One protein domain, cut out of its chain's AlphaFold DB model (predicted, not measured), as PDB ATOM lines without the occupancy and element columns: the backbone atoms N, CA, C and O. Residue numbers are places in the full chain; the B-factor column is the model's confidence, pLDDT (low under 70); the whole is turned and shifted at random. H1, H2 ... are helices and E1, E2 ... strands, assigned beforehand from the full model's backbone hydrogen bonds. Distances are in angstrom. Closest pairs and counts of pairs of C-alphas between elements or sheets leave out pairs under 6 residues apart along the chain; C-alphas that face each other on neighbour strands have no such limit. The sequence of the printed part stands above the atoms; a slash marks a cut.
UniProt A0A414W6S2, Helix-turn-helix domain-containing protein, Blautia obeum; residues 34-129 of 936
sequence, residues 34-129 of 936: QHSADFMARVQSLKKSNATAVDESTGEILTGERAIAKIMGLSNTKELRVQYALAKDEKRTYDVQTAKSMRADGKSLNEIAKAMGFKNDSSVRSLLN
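What this domain is: This is residues 34 to 129 of the 936 residues of the protein "Helix-turn-helix domain-containing protein" of Blautia obeum (UniProt A0A414W6S2). One long helix, H3, makes a shaft with a small lobe at each end. The lobe near the shaft's first residues holds H1, H2 and the two-stranded hairpin E1 and E2; the other holds the short helices H4 and H5, and the two lobes are apart. H1 runs slantwise from near the middle of the shaft to H2, and the hairpin's loop lies at one far end of the whole. The printed part has 96 residues, with five named helices and two named strands in the order H1, E1, E2, H2, H3, H4, H5; the class is mostly helix, and the sheet, E1 - E2, is antiparallel. The whole is loose, a rod with a radius of gyration of the C-alphas of 17.9 A and spans of 59 by 20 by 19 A.

Where its parts are: H1, residues 34 to 48, begins at C-alpha 34 at (-59.212, 6.027, 49.323) and is 21.2 A long. E1, residues 52 to 54, and E2, residues 61 to 63, measure 7.1 A and 6.5 A. H2, residues 64 to 71, is 10.8 A long. H3, residues 77 to 104, runs 40.6 A from C-alpha 77 at (-41.734, 2.901, 64.143). H4, residues 109 to 115, is 9.9 A long, and H5, residues 121 to 128, is 10.6 A long and ends at C-alpha 128 at (-51.841, -9.505, 36.576).

How they stand to each other: H3 is the hub and touches the four other helices. H1 touches it with residues 36 to 40 alone, at a steep tilt of 52 degrees, opposite ways; the closest C-alphas, of Ser 36 and Ala 87, are 4.7 A apart. H2 touches H3 about perpendicular at 88 degrees, closest at the C-alphas of Ala 69 and Thr 77, 5.4 A. H1 and H2 touch at a steep tilt of 49 degrees, with the C-alphas of Leu 46 and Ile 68 closest at 6.6 A. E1 and E2 form a hairpin; N 53 and O 62 are 3.0 A apart and N 62 and O 53 2.7 A, within hydrogen-bond range. The closest C-alphas of E1 and H2, of Ala 53 and Ala 67, are 4.8 A apart, and E2 and H2 are near each other. H4 touches H3 at a steep tilt of 65 degrees, closest at the C-alphas of Ala 99 and Ile 112, 6.5 A. H5 touches H3 about perpendicular at 79 degrees, closest at the C-alphas of Val 96 and Leu 127, 5.4 A. H4 and H5 touch about perpendicular at 85 degrees, closest at the C-alphas of Asn 110 and Asp 121, 5.2 A. In H1, H2, H3, H4 and H5 every O i to N i+4 pair is within hydrogen-bond range.

The domain as a whole: The two C-alphas farthest apart are those of Thr 58 and Gly 106, 59.6 A. The printed part has no cut and no long link. Its mean pLDDT is 78.9; residues 34 to 38 and residue 57 are under 70.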
ATOM      1  N   GLN A  34     -59.624   4.616  49.258       50.16
ATOM      2  CA  GLN A  34     -59.212   6.027  49.323       50.16
ATOM      3  C   GLN A  34     -58.371   6.356  50.578       50.16
ATOM      4  O   GLN A  34     -57.328   7.002  50.479       50.16
ATOM      5  N   HIS A  35     -58.725   5.798  51.740       56.41
ATOM      6  CA  HIS A  35     -58.004   6.014  53.005       56.41
ATOM      7  C   HIS A  35     -56.556   5.485  53.014       56.41
ATOM      8  O   HIS A  35     -55.669   6.083  53.632       56.41
ATOM      9  N   SER A  36     -56.284   4.379  52.320       56.66
ATOM     10  CA  SER A  36     -54.960   3.740  52.283       56.66
ATOM     11  C   SER A  36     -53.993   4.501  51.370       56.66
ATOM     12  O   SER A  36     -52.791   4.597  51.654       56.66
ATOM     13  N   ALA A  37     -54.519   5.097  50.295       58.03
ATOM     14  CA  ALA A  37     -53.776   6.005  49.428       58.03
ATOM     15  C   ALA A  37     -53.377   7.295  50.172       58.03
ATOM     16  O   ALA A  37     -52.212   7.698  50.095       58.03
ATOM     17  N   ASP A  38     -54.292   7.864  50.963       68.00
ATOM     18  CA  ASP A  38     -54.055   9.069  51.766       68.00
ATOM     19  C   ASP A  38     -53.011   8.849  52.868       68.00
ATOM     20  O   ASP A  38     -52.101   9.665  53.047       68.00
ATOM     21  N   PHE A  39     -53.067   7.711  53.571       78.00
ATOM     22  CA  PHE A  39     -52.062   7.357  54.578       78.00
ATOM     23  C   PHE A  39     -50.654   7.271  53.973       78.00
ATOM     24  O   PHE A  39     -49.704   7.863  54.498       78.00
ATOM     25  N   MET A  40     -50.495   6.564  52.846       79.75
ATOM     26  CA  MET A  40     -49.193   6.441  52.185       79.75
ATOM     27  C   MET A  40     -48.669   7.782  51.668       79.75
ATOM     28  O   MET A  40     -47.471   8.049  51.807       79.75
ATOM     29  N   ALA A  41     -49.542   8.614  51.093       76.56
ATOM     30  CA  ALA A  41     -49.189   9.943  50.606       76.56
ATOM     31  C   ALA A  41     -48.718  10.849  51.751       76.56
ATOM     32  O   ALA A  41     -47.678  11.500  51.635       76.56
ATOM     33  N   ARG A  42     -49.406  10.817  52.898       78.88
ATOM     34  CA  ARG A  42     -49.031  11.574  54.099       78.88
ATOM     35  C   ARG A  42     -47.686  11.124  54.669       78.88
ATOM     36  O   ARG A  42     -46.830  11.962  54.937       78.88
ATOM     37  N   VAL A  43     -47.438   9.814  54.765       83.75
ATOM     38  CA  VAL A  43     -46.129   9.278  55.192       83.75
ATOM     39  C   VAL A  43     -45.014   9.682  54.223       83.75
ATOM     40  O   VAL A  43     -43.931  10.062  54.664       83.75
ATOM     41  N   GLN A  44     -45.246   9.621  52.908       84.00
ATOM     42  CA  GLN A  44     -44.254  10.042  51.913       84.00
ATOM     43  C   GLN A  44     -43.999  11.552  51.939       84.00
ATOM     44  O   GLN A  44     -42.850  11.962  51.788       84.00
ATOM     45  N   SER A  45     -45.033  12.364  52.165       82.00
ATOM     46  CA  SER A  45     -44.909  13.811  52.354       82.00
ATOM     47  C   SER A  45     -44.033  14.129  53.567       82.00
ATOM     48  O   SER A  45     -43.027  14.816  53.429       82.00
ATOM     49  N   LEU A  46     -44.313  13.501  54.716       84.62
ATOM     50  CA  LEU A  46     -43.517  13.663  55.938       84.62
ATOM     51  C   LEU A  46     -42.065  13.171  55.786       84.62
ATOM     52  O   LEU A  46     -41.154  13.728  56.395       84.62
ATOM     53  N   LYS A  47     -41.829  12.135  54.964       85.44
ATOM     54  CA  LYS A  47     -40.467  11.699  54.603       85.44
ATOM     55  C   LYS A  47     -39.748  12.736  53.744       85.44
ATOM     56  O   LYS A  47     -38.564  12.961  53.958       85.44
ATOM     57  N   LYS A  48     -40.441  13.350  52.782       85.25
ATOM     58  CA  LYS A  48     -39.871  14.391  51.913       85.25
ATOM     59  C   LYS A  48     -39.599  15.693  52.663       85.25
ATOM     60  O   LYS A  48     -38.637  16.371  52.332       85.25
ATOM     61  N   SER A  49     -40.408  16.022  53.669       81.06
ATOM     62  CA  SER A  49     -40.246  17.233  54.476       81.06
ATOM     63  C   SER A  49     -39.279  17.084  55.657       81.06
ATOM     64  O   SER A  49     -39.164  18.015  56.446       81.06
ATOM     65  N   ASN A  50     -38.586  15.941  55.802       82.50
ATOM     66  CA  ASN A  50     -37.683  15.655  56.928       82.50
ATOM     67  C   ASN A  50     -38.316  15.951  58.299       82.50
ATOM     68  O   ASN A  50     -37.705  16.591  59.153       82.50
ATOM     69  N   ALA A  51     -39.547  15.478  58.502       80.38
ATOM     70  CA  ALA A  51     -40.329  15.802  59.688       80.38
ATOM     71  C   ALA A  51     -39.593  15.496  61.010       80.38
ATOM     72  O   ALA A  51     -38.957  14.447  61.171       80.38
ATOM     73  N   THR A  52     -39.749  16.404  61.974       86.81
ATOM     74  CA  THR A  52     -39.240  16.305  63.346       86.81
ATOM     75  C   THR A  52     -40.394  16.336  64.345       86.81
ATOM     76  O   THR A  52     -41.442  16.911  64.064       86.81
ATOM     77  N   ALA A  53     -40.221  15.722  65.513       83.19
ATOM     78  CA  ALA A  53     -41.197  15.771  66.605       83.19
ATOM     79  C   ALA A  53     -40.473  15.777  67.953       83.19
ATOM     80  O   ALA A  53     -39.368  15.258  68.038       83.19
ATOM     81  N   VAL A  54     -41.080  16.315  69.009       80.12
ATOM     82  CA  VAL A  54     -40.490  16.295  70.357       80.12
ATOM     83  C   VAL A  54     -41.099  15.152  71.169       80.12
ATOM     84  O   VAL A  54     -42.308  14.909  71.131       80.12
ATOM     85  N   ASP A  55     -40.259  14.409  71.884       75.12
ATOM     86  CA  ASP A  55     -40.711  13.450  72.883       75.12
ATOM     87  C   ASP A  55     -40.957  14.169  74.216       75.12
ATOM     88  O   ASP A  55     -40.027  14.456  74.963       75.12
ATOM     89  N   GLU A  56     -42.223  14.443  74.525       73.81
ATOM     90  CA  GLU A  56     -42.660  15.150  75.743       73.81
ATOM     91  C   GLU A  56     -42.158  14.529  77.060       73.81
ATOM     92  O   GLU A  56     -42.054  15.229  78.061       73.81
ATOM     93  N   SER A  57     -41.817  13.235  77.084       64.56
ATOM     94  CA  SER A  57     -41.358  12.551  78.304       64.56
ATOM     95  C   SER A  57     -39.854  12.669  78.553       64.56
ATOM     96  O   SER A  57     -39.390  12.433  79.667       64.56
ATOM     97  N   THR A  58     -39.081  12.999  77.517       70.06
ATOM     98  CA  THR A  58     -37.609  13.016  77.568       70.06
ATOM     99  C   THR A  58     -36.990  14.309  77.042       70.06
ATOM    100  O   THR A  58     -35.789  14.508  77.210       70.06
ATOM    101  N   GLY A  59     -37.775  15.174  76.391       74.19
ATOM    102  CA  GLY A  59     -37.300  16.363  75.682       74.19
ATOM    103  C   GLY A  59     -36.510  16.058  74.400       74.19
ATOM    104  O   GLY A  59     -35.971  16.974  73.787       74.19
ATOM    105  N   GLU A  60     -36.411  14.789  73.979       80.81
ATOM    106  CA  GLU A  60     -35.629  14.374  72.804       80.81
ATOM    107  C   GLU A  60     -36.285  14.882  71.504       80.81
ATOM    108  O   GLU A  60     -37.468  14.634  71.258       80.81
ATOM    109  N   ILE A  61     -35.509  15.529  70.624       84.50
ATOM    110  CA  ILE A  61     -35.938  15.818  69.247       84.50
ATOM    111  C   ILE A  61     -35.842  14.527  68.429       84.50
ATOM    112  O   ILE A  61     -34.764  14.048  68.074       84.50
ATOM    113  N   LEU A  62     -36.997  13.960  68.108       82.94
ATOM    114  CA  LEU A  62     -37.148  12.819  67.222       82.94
ATOM    115  C   LEU A  62     -37.017  13.270  65.766       82.94
ATOM    116  O   LEU A  62     -37.611  14.263  65.347       82.94
ATOM    117  N   THR A  63     -36.305  12.479  64.967       84.88
ATOM    118  CA  THR A  63     -36.136  12.689  63.524       84.88
ATOM    119  C   THR A  63     -36.489  11.423  62.738       84.88
ATOM    120  O   THR A  63     -36.586  10.314  63.286       84.88
ATOM    121  N   GLY A  64     -36.729  11.579  61.433       83.56
ATOM    122  CA  GLY A  64     -36.983  10.462  60.521       83.56
ATOM    123  C   GLY A  64     -38.214   9.638  60.913       83.56
ATOM    124  O   GLY A  64     -39.243  10.170  61.319       83.56
ATOM    125  N   GLU A  65     -38.139   8.307  60.812       82.50
ATOM    126  CA  GLU A  65     -39.311   7.453  61.076       82.50
ATOM    127  C   GLU A  65     -39.841   7.547  62.516       82.50
ATOM    128  O   GLU A  65     -41.031   7.307  62.719       82.50
ATOM    129  N   ARG A  66     -39.003   7.906  63.508       82.06
ATOM    130  CA  ARG A  66     -39.455   8.110  64.900       82.06
ATOM    131  C   ARG A  66     -40.391   9.314  64.996       82.06
ATOM    132  O   ARG A  66     -41.443   9.197  65.619       82.06
ATOM    133  N   ALA A  67     -40.046  10.410  64.325       83.19
ATOM    134  CA  ALA A  67     -40.896  11.592  64.238       83.19
ATOM    135  C   ALA A  67     -42.196  11.291  63.487       83.19
ATOM    136  O   ALA A  67     -43.277  11.596  63.974       83.19
ATOM    137  N   ILE A  68     -42.103  10.608  62.343       83.50
ATOM    138  CA  ILE A  68     -43.277  10.259  61.532       83.50
ATOM    139  C   ILE A  68     -44.241   9.368  62.317       83.50
ATOM    140  O   ILE A  68     -45.443   9.598  62.280       83.50
ATOM    141  N   ALA A  69     -43.744   8.372  63.057       82.25
ATOM    142  CA  ALA A  69     -44.598   7.525  63.886       82.25
ATOM    143  C   ALA A  69     -45.347   8.346  64.950       82.25
ATOM    144  O   ALA A  69     -46.553   8.172  65.099       82.25
ATOM    145  N   LYS A  70     -44.654   9.280  65.617       81.31
ATOM    146  CA  LYS A  70     -45.246  10.193  66.607       81.31
ATOM    147  C   LYS A  70     -46.313  11.099  65.972       81.31
ATOM    148  O   LYS A  70     -47.434  11.133  66.462       81.31
ATOM    149  N   ILE A  71     -46.000  11.750  64.846       79.62
ATOM    150  CA  ILE A  71     -46.914  12.644  64.101       79.62
ATOM    151  C   ILE A  71     -48.165  11.900  63.619       79.62
ATOM    152  O   ILE A  71     -49.263  12.448  63.620       79.62
ATOM    153  N   MET A  72     -48.015  10.638  63.216       78.81
ATOM    154  CA  MET A  72     -49.118   9.789  62.757       78.81
ATOM    155  C   MET A  72     -49.917   9.157  63.914       78.81
ATOM    156  O   MET A  72     -50.800   8.339  63.662       78.81
ATOM    157  N   GLY A  73     -49.611   9.492  65.175       75.94
ATOM    158  CA  GLY A  73     -50.296   8.947  66.351       75.94
ATOM    159  C   GLY A  73     -50.063   7.446  66.556       75.94
ATOM    160  O   GLY A  73     -50.950   6.737  67.031       75.94
ATOM    161  N   LEU A  74     -48.896   6.941  66.146       79.19
ATOM    162  CA  LEU A  74     -48.505   5.537  66.263       79.19
ATOM    163  C   LEU A  74     -47.535   5.338  67.420       79.19
ATOM    164  O   LEU A  74     -46.673   6.172  67.693       79.19
ATOM    165  N   SER A  75     -47.625   4.180  68.069       70.31
ATOM    166  CA  SER A  75     -46.897   3.923  69.314       70.31
ATOM    167  C   SER A  75     -45.389   3.770  69.094       70.31
ATOM    168  O   SER A  75     -44.601   3.914  70.023       70.31
ATOM    169  N   ASN A  76     -44.966   3.385  67.883       76.19
ATOM    170  CA  ASN A  76     -43.564   3.178  67.522       76.19
ATOM    171  C   ASN A  76     -43.374   3.049  65.997       76.19
ATOM    172  O   ASN A  76     -44.314   2.869  65.224       76.19
ATOM    173  N   THR A  77     -42.114   3.043  65.559       79.12
ATOM    174  CA  THR A  77     -41.734   2.901  64.143       79.12
ATOM    175  C   THR A  77     -42.094   1.550  63.520       79.12
ATOM    176  O   THR A  77     -42.199   1.454  62.299       79.12
ATOM    177  N   LYS A  78     -42.295   0.487  64.314       73.25
ATOM    178  CA  LYS A  78     -42.686  -0.826  63.774       73.25
ATOM    179  C   LYS A  78     -44.141  -0.821  63.327       73.25
ATOM    180  O   LYS A  78     -44.421  -1.338  62.254       73.25
ATOM    181  N   GLU A  79     -45.033  -0.211  64.105       74.25
ATOM    182  CA  GLU A  79     -46.438  -0.020  63.720       74.25
ATOM    183  C   GLU A  79     -46.561   0.804  62.440       74.25
ATOM    184  O   GLU A  79     -47.262   0.384  61.523       74.25
ATOM    185  N   LEU A  80     -45.795   1.896  62.322       80.69
ATOM    186  CA  LEU A  80     -45.730   2.700  61.096       80.69
ATOM    187  C   LEU A  80     -45.372   1.849  59.873       80.69
ATOM    188  O   LEU A  80     -46.038   1.925  58.844       80.69
ATOM    189  N   ARG A  81     -44.332   1.015  59.984       77.38
ATOM    190  CA  ARG A  81     -43.892   0.145  58.884       77.38
ATOM    191  C   ARG A  81     -44.939  -0.907  58.517       77.38
ATOM    192  O   ARG A  81     -45.122  -1.162  57.331       77.38
ATOM    193  N   VAL A  82     -45.620  -1.495  59.504       75.56
ATOM    194  CA  VAL A  82     -46.676  -2.497  59.276       75.56
ATOM    195  C   VAL A  82     -47.898  -1.865  58.609       75.56
ATOM    196  O   VAL A  82     -48.355  -2.379  57.593       75.56
ATOM    197  N   GLN A  83     -48.384  -0.724  59.108       78.31
ATOM    198  CA  GLN A  83     -49.506  -0.009  58.488       78.31
ATOM    199  C   GLN A  83     -49.183   0.437  57.065       78.31
ATOM    200  O   GLN A  83     -49.997   0.264  56.164       78.31
ATOM    201  N   TYR A  84     -47.973   0.951  56.838       80.38
ATOM    202  CA  TYR A  84     -47.535   1.339  55.502       80.38
ATOM    203  C   TYR A  84     -47.486   0.141  54.541       80.38
ATOM    204  O   TYR A  84     -47.885   0.265  53.386       80.38
ATOM    205  N   ALA A  85     -47.026  -1.025  55.008       72.69
ATOM    206  CA  ALA A  85     -47.027  -2.252  54.214       72.69
ATOM    207  C   ALA A  85     -48.452  -2.716  53.863       72.69
ATOM    208  O   ALA A  85     -48.701  -3.061  52.709       72.69
ATOM    209  N   LEU A  86     -49.393  -2.659  54.810       73.88
ATOM    210  CA  LEU A  86     -50.796  -3.018  54.573       73.88
ATOM    211  C   LEU A  86     -51.486  -2.054  53.607       73.88
ATOM    212  O   LEU A  86     -52.089  -2.503  52.637       73.88
ATOM    213  N   ALA A  87     -51.310  -0.745  53.799       77.44
ATOM    214  CA  ALA A  87     -51.850   0.271  52.898       77.44
ATOM    215  C   ALA A  87     -51.306   0.116  51.464       77.44
ATOM    216  O   ALA A  87     -52.020   0.325  50.480       77.44
ATOM    217  N   LYS A  88     -50.040  -0.303  51.333       78.56
ATOM    218  CA  LYS A  88     -49.427  -0.638  50.044       78.56
ATOM    219  C   LYS A  88     -50.054  -1.880  49.407       78.56
ATOM    220  O   LYS A  88     -50.298  -1.869  48.200       78.56
ATOM    221  N   ASP A  89     -50.299  -2.933  50.186       73.38
ATOM    222  CA  ASP A  89     -50.929  -4.170  49.705       73.38
ATOM    223  C   ASP A  89     -52.407  -3.935  49.315       73.38
ATOM    224  O   ASP A  89     -52.871  -4.467  48.306       73.38
ATOM    225  N   GLU A  90     -53.131  -3.078  50.038       73.06
ATOM    226  CA  GLU A  90     -54.504  -2.653  49.718       73.06
ATOM    227  C   GLU A  90     -54.579  -1.856  48.417       73.06
ATOM    228  O   GLU A  90     -55.329  -2.230  47.514       73.06
ATOM    229  N   LYS A  91     -53.734  -0.827  48.263       76.81
ATOM    230  CA  LYS A  91     -53.640  -0.075  47.004       76.81
ATOM    231  C   LYS A  91     -53.318  -0.998  45.831       76.81
ATOM    232  O   LYS A  91     -53.949  -0.921  44.785       76.81
ATOM    233  N   ARG A  92     -52.369  -1.918  46.014       75.31
ATOM    234  CA  ARG A  92     -52.034  -2.892  44.974       75.31
ATOM    235  C   ARG A  92     -53.213  -3.814  44.653       75.31
ATOM    236  O   ARG A  92     -53.386  -4.163  43.493       75.31
ATOM    237  N   THR A  93     -54.014  -4.209  45.643       73.75
ATOM    238  CA  THR A  93     -55.221  -5.027  45.429       73.75
ATOM    239  C   THR A  93     -56.226  -4.291  44.546       73.75
ATOM    240  O   THR A  93     -56.725  -4.884  43.589       73.75
ATOM    241  N   TYR A  94     -56.460  -3.005  44.824       78.75
ATOM    242  CA  TYR A  94     -57.275  -2.133  43.978       78.75
ATOM    243  C   TYR A  94     -56.732  -2.076  42.550       78.75
ATOM    244  O   TYR A  94     -57.446  -2.414  41.611       78.75
ATOM    245  N   ASP A  95     -55.438  -1.781  42.394       81.25
ATOM    246  CA  ASP A  95     -54.785  -1.703  41.085       81.25
ATOM    247  C   ASP A  95     -54.934  -3.024  40.295       81.25
ATOM    248  O   ASP A  95     -55.182  -3.011  39.090       81.25
ATOM    249  N   VAL A  96     -54.840  -4.185  40.959       81.06
ATOM    250  CA  VAL A  96     -55.076  -5.500  40.332       81.06
ATOM    251  C   VAL A  96     -56.534  -5.669  39.898       81.06
ATOM    252  O   VAL A  96     -56.774  -6.165  38.798       81.06
ATOM    253  N   GLN A  97     -57.504  -5.296  40.736       80.88
ATOM    254  CA  GLN A  97     -58.931  -5.399  40.408       80.88
ATOM    255  C   GLN A  97     -59.292  -4.496  39.226       80.88
ATOM    256  O   GLN A  97     -59.918  -4.960  38.275       80.88
ATOM    257  N   THR A  98     -58.814  -3.252  39.233       82.88
ATOM    258  CA  THR A  98     -58.975  -2.304  38.127       82.88
ATOM    259  C   THR A  98     -58.329  -2.830  36.847       82.88
ATOM    260  O   THR A  98     -58.972  -2.839  35.800       82.88
ATOM    261  N   ALA A  99     -57.098  -3.352  36.918       83.38
ATOM    262  CA  ALA A  99     -56.425  -3.942  35.762       83.38
ATOM    263  C   ALA A  99     -57.171  -5.172  35.211       83.38
ATOM    264  O   ALA A  99     -57.258  -5.331  33.996       83.38
ATOM    265  N   LYS A 100     -57.733  -6.029  36.080       84.88
ATOM    266  CA  LYS A 100     -58.558  -7.181  35.673       84.88
ATOM    267  C   LYS A 100     -59.866  -6.747  35.014       84.88
ATOM    268  O   LYS A 100     -60.209  -7.312  33.982       84.88
ATOM    269  N   SER A 101     -60.547  -5.737  35.562       84.31
ATOM    270  CA  SER A 101     -61.762  -5.160  34.967       84.31
ATOM    271  C   SER A 101     -61.472  -4.597  33.580       84.31
ATOM    272  O   SER A 101     -62.071  -5.030  32.609       84.31
ATOM    273  N   MET A 102     -60.454  -3.741  33.453       86.38
ATOM    274  CA  MET A 102     -60.069  -3.162  32.162       86.38
ATOM    275  C   MET A 102     -59.642  -4.223  31.137       86.38
ATOM    276  O   MET A 102     -59.778  -4.009  29.934       86.38
ATOM    277  N   ARG A 103     -59.115  -5.366  31.600       84.44
ATOM    278  CA  ARG A 103     -58.774  -6.500  30.740       84.44
ATOM    279  C   ARG A 103     -60.009  -7.283  30.291       84.44
ATOM    280  O   ARG A 103     -60.029  -7.730  29.149       84.44
ATOM    281  N   ALA A 104     -61.006  -7.427  31.163       83.69
ATOM    282  CA  ALA A 104     -62.313  -7.989  30.825       83.69
ATOM    283  C   ALA A 104     -63.075  -7.088  29.836       83.69
ATOM    284  O   ALA A 104     -63.708  -7.600  28.921       83.69
ATOM    285  N   ASP A 105     -62.889  -5.768  29.934       86.31
ATOM    286  CA  ASP A 105     -63.405  -4.766  28.988       86.31
ATOM    287  C   ASP A 105     -62.634  -4.733  27.645       86.31
ATOM    288  O   ASP A 105     -62.819  -3.829  26.832       86.31
ATOM    289  N   GLY A 106     -61.720  -5.684  27.406       82.44
ATOM    290  CA  GLY A 106     -61.004  -5.852  26.137       82.44
ATOM    291  C   GLY A 106     -59.766  -4.968  25.926       82.44
ATOM    292  O   GLY A 106     -59.117  -5.088  24.887       82.44
ATOM    293  N   LYS A 107     -59.371  -4.118  26.887       87.62
ATOM    294  CA  LYS A 107     -58.223  -3.200  26.719       87.62
ATOM    295  C   LYS A 107     -56.883  -3.938  26.663       87.62
ATOM    296  O   LYS A 107     -56.630  -4.880  27.426       87.62
ATOM    297  N   SER A 108     -55.975  -3.484  25.799       85.62
ATOM    298  CA  SER A 108     -54.588  -3.961  25.696       85.62
ATOM    299  C   SER A 108     -53.746  -3.587  26.931       85.62
ATOM    300  O   SER A 108     -54.054  -2.644  27.657       85.62
ATOM    301  N   LEU A 109     -52.641  -4.301  27.186       84.88
ATOM    302  CA  LEU A 109     -51.772  -4.026  28.347       84.88
ATOM    303  C   LEU A 109     -51.180  -2.603  28.331       84.88
ATOM    304  O   LEU A 109     -50.997  -2.006  29.392       84.88
ATOM    305  N   ASN A 110     -50.917  -2.054  27.141       83.75
ATOM    306  CA  ASN A 110     -50.433  -0.682  26.964       83.75
ATOM    307  C   ASN A 110     -51.517   0.355  27.290       83.75
ATOM    308  O   ASN A 110     -51.230   1.367  27.931       83.75
ATOM    309  N   GLU A 111     -52.768   0.100  26.901       82.81
ATOM    310  CA  GLU A 111     -53.900   0.982  27.217       82.81
ATOM    311  C   GLU A 111     -54.205   0.988  28.715       82.81
ATOM    312  O   GLU A 111     -54.444   2.051  29.285       82.81
ATOM    313  N   ILE A 112     -54.110  -0.172  29.374       84.44
ATOM    314  CA  ILE A 112     -54.238  -0.284  30.834       84.44
ATOM    315  C   ILE A 112     -53.109   0.486  31.529       84.44
ATOM    316  O   ILE A 112     -53.363   1.237  32.468       84.44
ATOM    317  N   ALA A 113     -51.865   0.360  31.050       83.69
ATOM    318  CA  ALA A 113     -50.729   1.086  31.618       83.69
ATOM    319  C   ALA A 113     -50.929   2.605  31.533       83.69
ATOM    320  O   ALA A 113     -50.727   3.304  32.524       83.69
ATOM    321  N   LYS A 114     -51.400   3.103  30.383       83.00
ATOM    322  CA  LYS A 114     -51.691   4.525  30.170       83.00
ATOM    323  C   LYS A 114     -52.858   5.011  31.037       83.00
ATOM    324  O   LYS A 114     -52.746   6.067  31.650       83.00
ATOM    325  N   ALA A 115     -53.937   4.232  31.140       82.19
ATOM    326  CA  ALA A 115     -55.115   4.572  31.942       82.19
ATOM    327  C   ALA A 115     -54.832   4.599  33.455       82.19
ATOM    328  O   ALA A 115     -55.409   5.406  34.176       82.19
ATOM    329  N   MET A 116     -53.929   3.740  33.936       82.25
ATOM    330  CA  MET A 116     -53.548   3.654  35.351       82.25
ATOM    331  C   MET A 116     -52.321   4.512  35.715       82.25
ATOM    332  O   MET A 116     -51.879   4.500  36.863       82.25
ATOM    333  N   GLY A 117     -51.740   5.243  34.756       80.88
ATOM    334  CA  GLY A 117     -50.573   6.103  34.983       80.88
ATOM    335  C   GLY A 117     -49.244   5.358  35.179       80.88
ATOM    336  O   GLY A 117     -48.310   5.903  35.773       80.88
ATOM    337  N   PHE A 118     -49.123   4.116  34.701       83.88
ATOM    338  CA  PHE A 118     -47.861   3.372  34.700       83.88
ATOM    339  C   PHE A 118     -46.969   3.772  33.520       83.88
ATOM    340  O   PHE A 118     -47.434   4.020  32.413       83.88
ATOM    341  N   LYS A 119     -45.647   3.767  33.741       78.50
ATOM    342  CA  LYS A 119     -44.662   4.127  32.705       78.50
ATOM    343  C   LYS A 119     -44.564   3.110  31.558       78.50
ATOM    344  O   LYS A 119     -44.088   3.470  30.489       78.50
ATOM    345  N   ASN A 120     -44.940   1.847  31.784       80.62
ATOM    346  CA  ASN A 120     -44.888   0.772  30.788       80.62
ATOM    347  C   ASN A 120     -45.835  -0.395  31.141       80.62
ATOM    348  O   ASN A 120     -46.320  -0.504  32.273       80.62
ATOM    349  N   ASP A 121     -46.053  -1.299  30.185       81.69
ATOM    350  CA  ASP A 121     -46.918  -2.478  30.338       81.69
ATOM    351  C   ASP A 121     -46.375  -3.532  31.315       81.69
ATOM    352  O   ASP A 121     -47.146  -4.305  31.883       81.69
ATOM    353  N   SER A 122     -45.065  -3.539  31.579       77.06
ATOM    354  CA  SER A 122     -44.428  -4.465  32.523       77.06
ATOM    355  C   SER A 122     -45.009  -4.352  33.941       77.06
ATOM    356  O   SER A 122     -45.133  -5.354  34.649       77.06
ATOM    357  N   SER A 123     -45.455  -3.152  34.329       76.94
ATOM    358  CA  SER A 123     -46.124  -2.910  35.611       76.94
ATOM    359  C   SER A 123     -47.505  -3.571  35.654       76.94
ATOM    360  O   SER A 123     -47.846  -4.220  36.643       76.94
ATOM    361  N   VAL A 124     -48.255  -3.508  34.550       78.88
ATOM    362  CA  VAL A 124     -49.556  -4.181  34.393       78.88
ATOM    363  C   VAL A 124     -49.381  -5.701  34.364       78.88
ATOM    364  O   VAL A 124     -50.092  -6.414  35.069       78.88
ATOM    365  N   ARG A 125     -48.369  -6.213  33.647       79.19
ATOM    366  CA  ARG A 125     -48.009  -7.646  33.667       79.19
ATOM    367  C   ARG A 125     -47.655  -8.124  35.080       79.19
ATOM    368  O   ARG A 125     -48.025  -9.226  35.466       79.19
ATOM    369  N   SER A 126     -46.979  -7.295  35.878       77.94
ATOM    370  CA  SER A 126     -46.632  -7.597  37.277       77.94
ATOM    371  C   SER A 126     -47.840  -7.594  38.225       77.94
ATOM    372  O   SER A 126     -47.849  -8.347  39.206       77.94
ATOM    373  N   LEU A 127     -48.858  -6.769  37.950       77.75
ATOM    374  CA  LEU A 127     -50.137  -6.763  38.672       77.75
ATOM    375  C   LEU A 127     -50.976  -8.001  38.339       77.75
ATOM    376  O   LEU A 127     -51.488  -8.651  39.246       77.75
ATOM    377  N   LEU A 128     -51.060  -8.361  37.058       77.12
ATOM    378  CA  LEU A 128     -51.841  -9.505  36.576       77.12
ATOM    379  C   LEU A 128     -51.146 -10.864  36.781       77.12
ATOM    380  O   LEU A 128     -51.739 -11.898  36.497       77.12
ATOM    381  N   ASN A 129     -49.910 -10.885  37.284       76.19
ATOM    382  CA  ASN A 129     -49.182 -12.116  37.580       76.19
ATOM    383  C   ASN A 129     -49.733 -12.803  38.847       76.19
ATOM    384  O   ASN A 129     -49.628 -12.271  39.960       76.19
TER     385      ASN A 129